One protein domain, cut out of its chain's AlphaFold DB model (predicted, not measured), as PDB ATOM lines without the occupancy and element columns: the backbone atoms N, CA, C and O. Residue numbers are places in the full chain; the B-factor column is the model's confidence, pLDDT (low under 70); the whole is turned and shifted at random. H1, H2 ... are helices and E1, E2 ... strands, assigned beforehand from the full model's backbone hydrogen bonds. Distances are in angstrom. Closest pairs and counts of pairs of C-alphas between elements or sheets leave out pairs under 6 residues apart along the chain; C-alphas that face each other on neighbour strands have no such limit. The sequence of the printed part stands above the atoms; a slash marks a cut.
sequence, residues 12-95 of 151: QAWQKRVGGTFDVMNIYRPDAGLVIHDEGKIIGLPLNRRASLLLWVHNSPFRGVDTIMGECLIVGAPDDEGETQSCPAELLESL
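What this domain is: This is residues 12 to 95 of the 151 residues of the protein "DUF3846 domain-containing protein" of Tsukamurella spumae (UniProt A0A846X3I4). A small antiparallel sheet of three strands makes the core, with the longest helix, H2, packed along one face and the short helix H1 standing up from the opposite face, near the end of the strands where Phe 22, His 37 and Cys 72 lie. Long loops join much of the rest, and the last helix, H3, sits beyond the edge strand E3 and only grazes the sheet. The printed part has 84 residues with three named helices and three named strands, in the order H1 E1 E2 H2 E3 H3; the sheet's order is E1 - E2 - E3. The class is mixed, helices and strands, though under half of the residues, 41, are in named elements. The whole is compact and rounded, with a radius of gyration of the C-alphas of 12.4 A and spans of 33 by 30 by 21 A.

Where its parts are: In the sheet, E1 is residues 22 to 27, 15.8 A from first to last C-alpha, E2 is residues 32 to 37, 16.6 A, and E3 is residues 72 to 76, 13.4 A. H2, residues 49 to 58, is 14.2 A long and begins at C-alpha 49 (22.256, 22.364, -1.487). H1, residues 12 to 18, begins at C-alpha 12 (15.890, -0.649, 4.292), and H3, residues 89 to 95, ends at C-alpha 95 (30.265, 14.003, -9.027); each is 10.0 A long.

How they stand to each other: E1 and E2 form a hairpin, antiparallel at 149 degrees, with N 25 and O 34 2.9 A apart, within hydrogen-bond range. E2, the inner strand, is antiparallel to E3 at 152 degrees, with N 35 and O 73 at 2.9 A, also within range. H1 and H2 lie on opposite faces of the sheet, giving three layers, helices on both faces of a sheet. H2 has a height over the sheet of 9.9 A and runs along the strands, at 25 degrees to E1 on the local plane. It lies over E1 and E2, and only just not over E3, on which 2 of its C-alphas fall. The closest C-alphas of H2 and E1 are those of His 58 and Ile 27, 5.1 A apart. H1 lies over E2 at a height over the sheet of 8.2 A and stands up from the sheet, its line rising 45 degrees; the closest C-alphas of H1 and E2 are those of Val 18 and His 37, 5.2 A apart. H3 only grazes the sheet, with its residues 89 to 92, and H3 and E3 are near each other, with 5 pairs of C-alphas within 10 A. The three helices are apart from one another. In H1, H2 and H3 every O i to N i+4 pair is within hydrogen-bond range.

The domain as a whole: The two C-alphas farthest apart are those of Gly 44 and Asp 80, at 35.3 A. The printed part has no cut. The links from E2 to H2, H2 to E3 and E3 to H3 are long, with 11, 13 and 12 residues. The mean pLDDT of the printed part is 96.0, and no printed residue is under 70.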
ATOM      1  N   GLN A  12      15.608  -0.987   2.896       95.25
ATOM      2  CA  GLN A  12      15.890  -0.649   4.292       95.25
ATOM      3  C   GLN A  12      17.228   0.084   4.423       95.25
ATOM      4  O   GLN A  12      17.338   1.026   5.214       95.25
ATOM      5  N   ALA A  13      18.231  -0.282   3.622       94.81
ATOM      6  CA  ALA A  13      19.468   0.485   3.526       94.81
ATOM      7  C   ALA A  13      19.216   1.917   3.028       94.81
ATOM      8  O   ALA A  13      19.835   2.858   3.534       94.81
ATOM      9  N   TRP A  14      18.271   2.105   2.102       94.94
ATOM     10  CA  TRP A  14      17.892   3.434   1.615       94.94
ATOM     11  C   TRP A  14      17.208   4.248   2.708       94.94
ATOM     12  O   TRP A  14      17.644   5.363   2.992       94.94
ATOM     13  N   GLN A  15      16.212   3.662   3.385       96.81
ATOM     14  CA  GLN A  15      15.521   4.282   4.521       96.81
ATOM     15  C   GLN A  15      16.499   4.699   5.617       96.81
ATOM     16  O   GLN A  15      16.478   5.834   6.088       96.81
ATOM     17  N   LYS A  16      17.417   3.801   5.989       96.50
ATOM     18  CA  LYS A  16      18.459   4.084   6.979       96.50
ATOM     19  C   LYS A  16      19.347   5.247   6.549       96.50
ATOM     20  O   LYS A  16      19.772   6.027   7.398       96.50
ATOM     21  N   ARG A  17      19.652   5.348   5.254       95.31
ATOM     22  CA  ARG A  17      20.514   6.400   4.725       95.31
ATOM     23  C   ARG A  17      19.817   7.751   4.660       95.31
ATOM     24  O   ARG A  17      20.435   8.736   5.029       95.31
ATOM     25  N   VAL A  18      18.569   7.824   4.205       96.94
ATOM     26  CA  VAL A  18      17.847   9.110   4.157       96.94
ATOM     27  C   VAL A  18      17.229   9.495   5.502       96.94
ATOM     28  O   VAL A  18      16.872  10.652   5.702       96.94
ATOM     29  N   GLY A  19      17.166   8.553   6.446       97.06
ATOM     30  CA  GLY A  19      16.756   8.782   7.830       97.06
ATOM     31  C   GLY A  19      15.272   8.539   8.112       97.06
ATOM     32  O   GLY A  19      14.775   9.073   9.096       97.06
ATOM     33  N   GLY A  20      14.571   7.754   7.290       96.50
ATOM     34  CA  GLY A  20      13.138   7.501   7.450       96.50
ATOM     35  C   GLY A  20      12.494   6.886   6.212       96.50
ATOM     36  O   GLY A  20      13.164   6.225   5.418       96.50
ATOM     37  N   THR A  21      11.187   7.095   6.048       97.31
ATOM     38  CA  THR A  21      10.504   6.809   4.779       97.31
ATOM     39  C   THR A  21      11.086   7.678   3.671       97.31
ATOM     40  O   THR A  21      11.584   8.782   3.918       97.31
ATOM     41  N   PHE A  22      11.061   7.163   2.447       97.44
ATOM     42  CA  PHE A  22      11.669   7.838   1.314       97.44
ATOM     43  C   PHE A  22      10.692   8.022   0.168       97.44
ATOM     44  O   PHE A  22       9.773   7.225  -0.006       97.44
ATOM     45  N   ASP A  23      10.975   9.045  -0.625       96.56
ATOM     46  CA  ASP A  23      10.426   9.244  -1.959       96.56
ATOM     47  C   ASP A  23      11.583   9.295  -2.970       96.56
ATOM     48  O   ASP A  23      12.752   9.466  -2.594       96.56
ATOM     49  N   VAL A  24      11.275   9.113  -4.253       95.94
ATOM     50  CA  VAL A  24      12.250   9.146  -5.344       95.94
ATOM     51  C   VAL A  24      11.876  10.239  -6.333       95.94
ATOM     52  O   VAL A  24      10.901  10.138  -7.073       95.94
ATOM     53  N   MET A  25      12.708  11.278  -6.399       97.00
ATOM     54  CA  MET A  25      12.568  12.321  -7.411       97.00
ATOM     55  C   MET A  25      13.386  11.971  -8.648       97.00
ATOM     56  O   MET A  25      14.608  11.833  -8.578       97.00
ATOM     57  N   ASN A  26      12.722  11.880  -9.797       96.75
ATOM     58  CA  ASN A  26      13.404  11.631 -11.060       96.75
ATOM     59  C   ASN A  26      14.229  12.845 -11.489       96.75
ATOM     60  O   ASN A  26      13.774  13.992 -11.428       96.75
ATOM     61  N   ILE A  27      15.431  12.576 -11.973       97.25
ATOM     62  CA  ILE A  27      16.275  13.523 -12.685       97.25
ATOM     63  C   ILE A  27      16.577  12.977 -14.076       97.25
ATOM     64  O   ILE A  27      16.600  11.766 -14.286       97.25
ATOM     65  N   TYR A  28      16.783  13.888 -15.020       95.00
ATOM     66  CA  TYR A  28      16.970  13.560 -16.423       95.00
ATOM     67  C   TYR A  28      18.296  14.117 -16.927       95.00
ATOM     68  O   TYR A  28      18.679  15.234 -16.583       95.00
ATOM     69  N   ARG A  29      18.920  13.397 -17.864       91.12
ATOM     70  CA  ARG A  29      20.206  13.751 -18.501       91.12
ATOM     71  C   ARG A  29      21.414  13.672 -17.539       91.12
ATOM     72  O   ARG A  29      22.066  14.693 -17.309       91.12
ATOM     73  N   PRO A  30      21.758  12.466 -17.042       94.38
ATOM     74  CA  PRO A  30      21.166  11.160 -17.379       94.38
ATOM     75  C   PRO A  30      19.928  10.813 -16.551       94.38
ATOM     76  O   PRO A  30      19.650  11.453 -15.539       94.38
ATOM     77  N   ASP A  31      19.201   9.783 -16.987       95.62
ATOM     78  CA  ASP A  31      18.062   9.243 -16.246       95.62
ATOM     79  C   ASP A  31      18.539   8.582 -14.946       95.62
ATOM     80  O   ASP A  31      19.327   7.631 -14.947       95.62
ATOM     81  N   ALA A  32      18.086   9.130 -13.823       97.12
ATOM     82  CA  ALA A  32      18.445   8.697 -12.480       97.12
ATOM     83  C   ALA A  32      17.362   9.102 -11.466       97.12
ATOM     84  O   ALA A  32      16.480   9.912 -11.751       97.12
ATOM     85  N   GLY A  33      17.451   8.545 -10.260       96.94
ATOM     86  CA  GLY A  33      16.589   8.875  -9.129       96.94
ATOM     87  C   GLY A  33      17.372   9.517  -7.987       96.94
ATOM     88  O   GLY A  33      18.464   9.069  -7.633       96.94
ATOM     89  N   LEU A  34      16.794  10.553  -7.384       97.81
ATOM     90  CA  LEU A  34      17.215  11.108  -6.103       97.81
ATOM     91  C   LEU A  34      16.327  10.513  -5.012       97.81
ATOM     92  O   LEU A  34      15.168  10.905  -4.882       97.81
ATOM     93  N   VAL A  35      16.861   9.581  -4.225       97.69
ATOM     94  CA  VAL A  35      16.156   9.043  -3.055       97.69
ATOM     95  C   VAL A  35      16.337  10.024  -1.905       97.69
ATOM     96  O   VAL A  35      17.470  10.370  -1.546       97.69
ATOM     97  N   ILE A  36      15.226  10.489  -1.349       98.38
ATOM     98  CA  ILE A  36      15.176  11.564  -0.354       98.38
ATOM     99  C   ILE A  36      14.239  11.183   0.784       98.38
ATOM    100  O   ILE A  36      13.380  10.326   0.616       98.38
ATOM    101  N   HIS A  37      14.379  11.829   1.939       98.50
ATOM    102  CA  HIS A  37      13.413  11.653   3.018       98.50
ATOM    103  C   HIS A  37      12.060  12.256   2.616       98.50
ATOM    104  O   HIS A  37      11.984  13.457   2.347       98.50
ATOM    105  N   ASP A  38      10.996  11.453   2.658       98.00
ATOM    106  CA  ASP A  38       9.642  11.832   2.213       98.00
ATOM    107  C   ASP A  38       9.109  13.048   3.002       98.00
ATOM    108  O   ASP A  38       8.797  14.108   2.462       98.00
ATOM    109  N   GLU A  39       9.179  12.978   4.334       97.75
ATOM    110  CA  GLU A  39       8.737  14.069   5.218       97.75
ATOM    111  C   GLU A  39       9.817  15.128   5.521       97.75
ATOM    112  O   GLU A  39       9.640  15.956   6.418       97.75
ATOM    113  N   GLY A  40      10.950  15.140   4.803       97.81
ATOM    114  CA  GLY A  40      12.141  15.906   5.197       97.81
ATOM    115  C   GLY A  40      11.896  17.410   5.391       97.81
ATOM    116  O   GLY A  40      12.474  18.031   6.282       97.81
ATOM    117  N   LYS A  41      10.989  17.996   4.599       96.94
ATOM    118  CA  LYS A  41      10.565  19.403   4.735       96.94
ATOM    119  C   LYS A  41       9.654  19.630   5.940       96.94
ATOM    120  O   LYS A  41       9.778  20.655   6.601       96.94
ATOM    121  N   ILE A  42       8.754  18.685   6.220       97.69
ATOM    122  CA  ILE A  42       7.770  18.768   7.310       97.69
ATOM    123  C   ILE A  42       8.486  18.718   8.661       97.69
ATOM    124  O   ILE A  42       8.183  19.510   9.550       97.69
ATOM    125  N   ILE A  43       9.474  17.829   8.794       97.56
ATOM    126  CA  ILE A  43      10.238  17.651  10.039       97.56
ATOM    127  C   ILE A  43      11.440  18.602  10.160       97.56
ATOM    128  O   ILE A  43      12.163  18.558  11.153       97.56
ATOM    129  N   GLY A  44      11.668  19.463   9.164       97.50
ATOM    130  CA  GLY A  44      12.708  20.490   9.207       97.50
ATOM    131  C   GLY A  44      14.142  19.963   9.087       97.50
ATOM    132  O   GLY A  44      15.043  20.502   9.732       97.50
ATOM    133  N   LEU A  45      14.381  18.928   8.270       98.50
ATOM    134  CA  LEU A  45      15.743  18.490   7.943       98.50
ATOM    135  C   LEU A  45      16.544  19.625   7.277       98.50
ATOM    136  O   LEU A  45      15.960  20.491   6.628       98.50
ATOM    137  N   PRO A  46      17.884  19.644   7.396       98.44
ATOM    138  CA  PRO A  46      18.704  20.703   6.808       98.44
ATOM    139  C   PRO A  46      18.666  20.690   5.273       98.44
ATOM    140  O   PRO A  46      18.618  19.628   4.654       98.44
ATOM    141  N   LEU A  47      18.770  21.868   4.649       98.50
ATOM    142  CA  LEU A  47      18.843  22.000   3.190       98.50
ATOM    143  C   LEU A  47      20.054  21.244   2.631       98.50
ATOM    144  O   LEU A  47      21.205  21.536   2.969       98.50
ATOM    145  N   ASN A  48      19.805  20.354   1.676       98.25
ATOM    146  CA  ASN A  48      20.850  19.721   0.892       98.25
ATOM    147  C   ASN A  48      21.063  20.496  -0.406       98.25
ATOM    148  O   ASN A  48      20.452  20.225  -1.445       98.25
ATOM    149  N   ARG A  49      21.961  21.486  -0.345       97.75
ATOM    150  CA  ARG A  49      22.256  22.364  -1.487       97.75
ATOM    151  C   ARG A  49      22.716  21.574  -2.711       97.75
ATOM    152  O   ARG A  49      22.280  21.871  -3.813       97.75
ATOM    153  N   ARG A  50      23.561  20.554  -2.533       97.31
ATOM    154  CA  ARG A  50      24.078  19.740  -3.646       97.31
ATOM    155  C   ARG A  50      22.973  18.932  -4.326       97.31
ATOM    156  O   ARG A  50      22.877  18.966  -5.548       97.31
ATOM    157  N   ALA A  51      22.113  18.269  -3.554       98.00
ATOM    158  CA  ALA A  51      20.976  17.538  -4.112       98.00
ATOM    159  C   ALA A  51      19.955  18.475  -4.781       98.00
ATOM    160  O   ALA A  51      19.432  18.154  -5.841       98.00
ATOM    161  N   SER A  52      19.739  19.672  -4.224       98.50
ATOM    162  CA  SER A  52      18.866  20.682  -4.841       98.50
ATOM    163  C   SER A  52      19.427  21.191  -6.175       98.50
ATOM    164  O   SER A  52      18.695  21.266  -7.153       98.50
ATOM    165  N   LEU A  53      20.739  21.460  -6.258       98.25
ATOM    166  CA  LEU A  53      21.395  21.824  -7.523       98.25
ATOM    167  C   LEU A  53      21.238  20.718  -8.579       98.25
ATOM    168  O   LEU A  53      20.939  21.024  -9.731       98.25
ATOM    169  N   LEU A  54      21.395  19.447  -8.186       97.88
ATOM    170  CA  LEU A  54      21.164  18.308  -9.080       97.88
ATOM    171  C   LEU A  54      19.726  18.272  -9.591       97.88
ATOM    172  O   LEU A  54      19.527  18.217 -10.804       97.88
ATOM    173  N   LEU A  55      18.743  18.361  -8.689       98.38
ATOM    174  CA  LEU A  55      17.327  18.395  -9.048       98.38
ATOM    175  C   LEU A  55      17.049  19.506 -10.068       98.38
ATOM    176  O   LEU A  55      16.432  19.268 -11.095       98.38
ATOM    177  N   TRP A  56      17.545  20.714  -9.826       98.31
ATOM    178  CA  TRP A  56      17.256  21.874 -10.670       98.31
ATOM    179  C   TRP A  56      17.941  21.864 -12.032       98.31
ATOM    180  O   TRP A  56      17.406  22.411 -13.002       98.31
ATOM    181  N   VAL A  57      19.142  21.299 -12.127       97.94
ATOM    182  CA  VAL A  57      19.846  21.184 -13.410       97.94
ATOM    183  C   VAL A  57      19.201  20.094 -14.253       97.94
ATOM    184  O   VAL A  57      18.856  20.335 -15.409       97.94
ATOM    185  N   HIS A  58      18.968  18.934 -13.646       97.81
ATOM    186  CA  HIS A  58      18.539  17.727 -14.345       97.81
ATOM    187  C   HIS A  58      17.013  17.582 -14.444       97.81
ATOM    188  O   HIS A  58      16.515  16.812 -15.257       97.81
ATOM    189  N   ASN A  59      16.245  18.372 -13.693       97.38
ATOM    190  CA  ASN A  59      14.785  18.446 -13.763       97.38
ATOM    191  C   ASN A  59      14.315  19.908 -13.611       97.38
ATOM    192  O   ASN A  59      13.872  20.367 -12.556       97.38
ATOM    193  N   SER A  60      14.457  20.672 -14.699       96.12
ATOM    194  CA  SER A  60      14.257  22.126 -14.730       96.12
ATOM    195  C   SER A  60      12.889  22.648 -14.260       96.12
ATOM    196  O   SER A  60      12.884  23.733 -13.673       96.12
ATOM    197  N   PRO A  61      11.760  21.925 -14.410       95.81
ATOM    198  CA  PRO A  61      10.484  22.318 -13.808       95.81
ATOM    199  C   PRO A  61      10.509  22.533 -12.289       95.81
ATOM    200  O   PRO A  61       9.672  23.267 -11.777       95.81
ATOM    201  N   PHE A  62      11.462  21.940 -11.559       97.00
ATOM    202  CA  PHE A  62      11.575  22.119 -10.106       97.00
ATOM    203  C   PHE A  62      12.335  23.386  -9.682       97.00
ATOM    204  O   PHE A  62      12.392  23.702  -8.489       97.00
ATOM    205  N   ARG A  63      12.924  24.133 -10.625       95.88
ATOM    206  CA  ARG A  63      13.646  25.384 -10.331       95.88
ATOM    207  C   ARG A  63      12.719  26.396  -9.664       95.88
ATOM    208  O   ARG A  63      11.700  26.770 -10.232       95.88
ATOM    209  N   GLY A  64      13.086  26.845  -8.464       93.56
ATOM    210  CA  GLY A  64      12.289  27.801  -7.684       93.56
ATOM    211  C   GLY A  64      10.964  27.244  -7.148       93.56
ATOM    212  O   GLY A  64      10.225  27.982  -6.501       93.56
ATOM    213  N   VAL A  65      10.672  25.965  -7.394       96.75
ATOM    214  CA  VAL A  65       9.461  25.281  -6.924       96.75
ATOM    215  C   VAL A  65       9.779  24.415  -5.717       96.75
ATOM    216  O   VAL A  65       9.007  24.404  -4.762       96.75
ATOM    217  N   ASP A  66      10.908  23.702  -5.751       97.31
ATOM    218  CA  ASP A  66      11.222  22.743  -4.701       97.31
ATOM    219  C   ASP A  66      12.712  22.629  -4.357       97.31
ATOM    220  O   ASP A  66      13.572  22.968  -5.160       97.31
ATOM    221  N   THR A  67      13.018  22.131  -3.159       97.94
ATOM    222  CA  THR A  67      14.368  21.887  -2.632       97.94
ATOM    223  C   THR A  67      14.444  20.542  -1.922       97.94
ATOM    224  O   THR A  67      13.485  20.113  -1.280       97.94
ATOM    225  N   ILE A  68      15.623  19.925  -1.939       98.44
ATOM    226  CA  ILE A  68      15.882  18.682  -1.210       98.44
ATOM    227  C   ILE A  68      16.357  18.980   0.213       98.44
ATOM    228  O   ILE A  68      17.327  19.718   0.407       98.44
ATOM    229  N   MET A  69      15.715  18.352   1.199       98.31
ATOM    230  CA  MET A  69      16.072  18.443   2.619       98.31
ATOM    231  C   MET A  69      16.607  17.091   3.110       98.31
ATOM    232  O   MET A  69      16.038  16.052   2.790       98.31
ATOM    233  N   GLY A  70      17.675  17.103   3.907       98.31
ATOM    234  CA  GLY A  70      18.290  15.900   4.474       98.31
ATOM    235  C   GLY A  70      19.316  15.209   3.570       98.31
ATOM    236  O   GLY A  70      19.774  15.748   2.559       98.31
ATOM    237  N   GLU A  71      19.743  14.011   3.966       97.62
ATOM    238  CA  GLU A  71      20.626  13.201   3.125       97.62
ATOM    239  C   GLU A  71      19.899  12.727   1.859       97.62
ATOM    240  O   GLU A  71      18.678  12.598   1.825       97.62
ATOM    241  N   CYS A  72      20.667  12.494   0.798       97.31
ATOM    242  CA  CYS A  72      20.147  12.071  -0.495       97.31
ATOM    243  C   CYS A  72      21.048  10.978  -1.069       97.31
ATOM    244  O   CYS A  72      22.280  11.084  -0.994       97.31
ATOM    245  N   LEU A  73      20.429   9.937  -1.627       96.88
ATOM    246  CA  LEU A  73      21.091   8.932  -2.454       96.88
ATOM    247  C   LEU A  73      20.788   9.188  -3.927       96.88
ATOM    248  O   LEU A  73      19.718   9.677  -4.272       96.88
ATOM    249  N   ILE A  74      21.729   8.807  -4.786       96.50
ATOM    250  CA  ILE A  74      21.559   8.841  -6.238       96.50
ATOM    251  C   ILE A  74      21.580   7.397  -6.731       96.50
ATOM    252  O   ILE A  74      22.543   6.675  -6.464       96.50
ATOM    253  N   VAL A  75      20.531   6.999  -7.441       95.62
ATOM    254  CA  VAL A  75      20.352   5.663  -8.028       95.62
ATOM    255  C   VAL A  75      20.071   5.787  -9.525       95.62
ATOM    256  O   VAL A  75      19.748   6.873 -10.007       95.62
ATOM    257  N   GLY A  76      20.227   4.703 -10.280       95.38
ATOM    258  CA  GLY A  76      19.807   4.666 -11.681       95.38
ATOM    259  C   GLY A  76      18.288   4.638 -11.811       95.38
ATOM    260  O   GLY A  76      17.585   4.285 -10.861       95.38
ATOM    261  N   ALA A  77      17.784   5.016 -12.987       93.06
ATOM    262  CA  ALA A  77      16.387   4.774 -13.328       93.06
ATOM    263  C   ALA A  77      16.078   3.267 -13.244       93.06
ATOM    264  O   ALA A  77      16.967   2.467 -13.549       93.06
ATOM    265  N   PRO A  78      14.868   2.872 -12.814       91.31
ATOM    266  CA  PRO A  78      14.495   1.465 -12.787       91.31
ATOM    267  C   PRO A  78      14.521   0.870 -14.198       91.31
ATOM    268  O   PRO A  78      14.311   1.588 -15.179       91.31
ATOM    269  N   ASP A  79      14.780  -0.431 -14.299       91.19
ATOM    270  CA  ASP A  79      14.645  -1.151 -15.568       91.19
ATOM    271  C   ASP A  79      13.172  -1.444 -15.912       91.19
ATOM    272  O   ASP A  79      12.247  -1.019 -15.212       91.19
ATOM    273  N   ASP A  80      12.946  -2.166 -17.011       92.50
ATOM    274  CA  ASP A  80      11.605  -2.506 -17.503       92.50
ATOM    275  C   ASP A  80      10.800  -3.384 -16.521       92.50
ATOM    276  O   ASP A  80       9.574  -3.473 -16.638       92.50
ATOM    277  N   GLU A  81      11.462  -4.017 -15.547       90.94
ATOM    278  CA  GLU A  81      10.836  -4.818 -14.489       90.94
ATOM    279  C   GLU A  81      10.582  -3.998 -13.211       90.94
ATOM    280  O   GLU A  81       9.929  -4.473 -12.283       90.94
ATOM    281  N   GLY A  82      11.022  -2.736 -13.182       86.62
ATOM    282  CA  GLY A  82      10.923  -1.860 -12.018       86.62
ATOM    283  C   GLY A  82      12.081  -2.020 -11.033       86.62
ATOM    284  O   GLY A  82      12.030  -1.444  -9.944       86.62
ATOM    285  N   GLU A  83      13.121  -2.777 -11.390       88.44
ATOM    286  CA  GLU A  83      14.230  -3.084 -10.495       88.44
ATOM    287  C   GLU A  83      15.226  -1.931 -10.419       88.44
ATOM    288  O   GLU A  83      15.571  -1.272 -11.406       88.44
ATOM    289  N   THR A  84      15.722  -1.692  -9.209       87.25
ATOM    290  CA  THR A  84      16.613  -0.574  -8.900       87.25
ATOM    291  C   THR A  84      17.971  -0.750  -9.570       87.25
ATOM    292  O   THR A  84      18.601  -1.795  -9.416       87.25
ATOM    293  N   GLN A  85      18.469   0.295 -10.231       93.19
ATOM    294  CA  GLN A  85      19.742   0.247 -10.950       93.19
ATOM    295  C   GLN A  85      20.839   1.061 -10.253       93.19
ATOM    296  O   GLN A  85      20.589   1.960  -9.442       93.19
ATOM    297  N   SER A  86      22.090   0.771 -10.609       94.75
ATOM    298  CA  SER A  86      23.238   1.580 -10.190       94.75
ATOM    299  C   SER A  86      23.159   3.002 -10.753       94.75
ATOM    300  O   SER A  86      22.652   3.218 -11.852       94.75
ATOM    301  N   CYS A  87      23.707   3.973 -10.016       95.38
ATOM    302  CA  CYS A  87      23.860   5.347 -10.501       95.38
ATOM    303  C   CYS A  87      24.570   5.365 -11.875       95.38
ATOM    304  O   CYS A  87      25.587   4.673 -12.021       95.38
ATOM    305  N   PRO A  88      24.095   6.151 -12.865       96.31
ATOM    306  CA  PRO A  88      24.727   6.221 -14.178       96.31
ATOM    307  C   PRO A  88      26.210   6.588 -14.078       96.31
ATOM    308  O   PRO A  88      26.580   7.530 -13.371       96.31
ATOM    309  N   ALA A  89      27.059   5.870 -14.816       94.69
ATOM    310  CA  ALA A  89      28.512   6.016 -14.729       94.69
ATOM    311  C   ALA A  89      28.987   7.454 -15.000       94.69
ATOM    312  O   ALA A  89      29.859   7.950 -14.292       94.69
ATOM    313  N   GLU A  90      28.372   8.151 -15.962       93.12
ATOM    314  CA  GLU A  90      28.712   9.544 -16.287       93.12
ATOM    315  C   GLU A  90      28.404  10.521 -15.141       93.12
ATOM    316  O   GLU A  90      29.171  11.454 -14.882       93.12
ATOM    317  N   LEU A  91      27.313  10.286 -14.404       94.81
ATOM    318  CA  LEU A  91      26.939  11.099 -13.253       94.81
ATOM    319  C   LEU A  91      27.860  10.780 -12.074       94.81
ATOM    320  O   LEU A  91      28.383  11.693 -11.436       94.81
ATOM    321  N   LEU A  92      28.123   9.495 -11.822       94.81
ATOM    322  CA  LEU A  92      29.065   9.061 -10.795       94.81
ATOM    323  C   LEU A  92      30.456   9.664 -11.020       94.81
ATOM    324  O   LEU A  92      31.024  10.245 -10.093       94.81
ATOM    325  N   GLU A  93      30.985   9.569 -12.240       92.62
ATOM    326  CA  GLU A  93      32.274  10.150 -12.608       92.62
ATOM    327  C   GLU A  93      32.271  11.663 -12.368       92.62
ATOM    328  O   GLU A  93      33.146  12.180 -11.670       92.62
ATOM    329  N   SER A  94      31.253  12.369 -12.867       92.25
ATOM    330  CA  SER A  94      31.167  13.827 -12.744       92.25
ATOM    331  C   SER A  94      31.157  14.307 -11.296       92.25
ATOM    332  O   SER A  94      31.801  15.302 -10.959       92.25
ATOM    333  N   LEU A  95      30.453  13.593 -10.417       93.25
ATOM    334  CA  LEU A  95      30.265  14.003  -9.027       93.25
ATOM    335  C   LEU A  95      31.398  13.572  -8.087       93.25
ATOM    336  O   LEU A  95      31.535  14.141  -6.997       93.25
TER     337      LEU A  95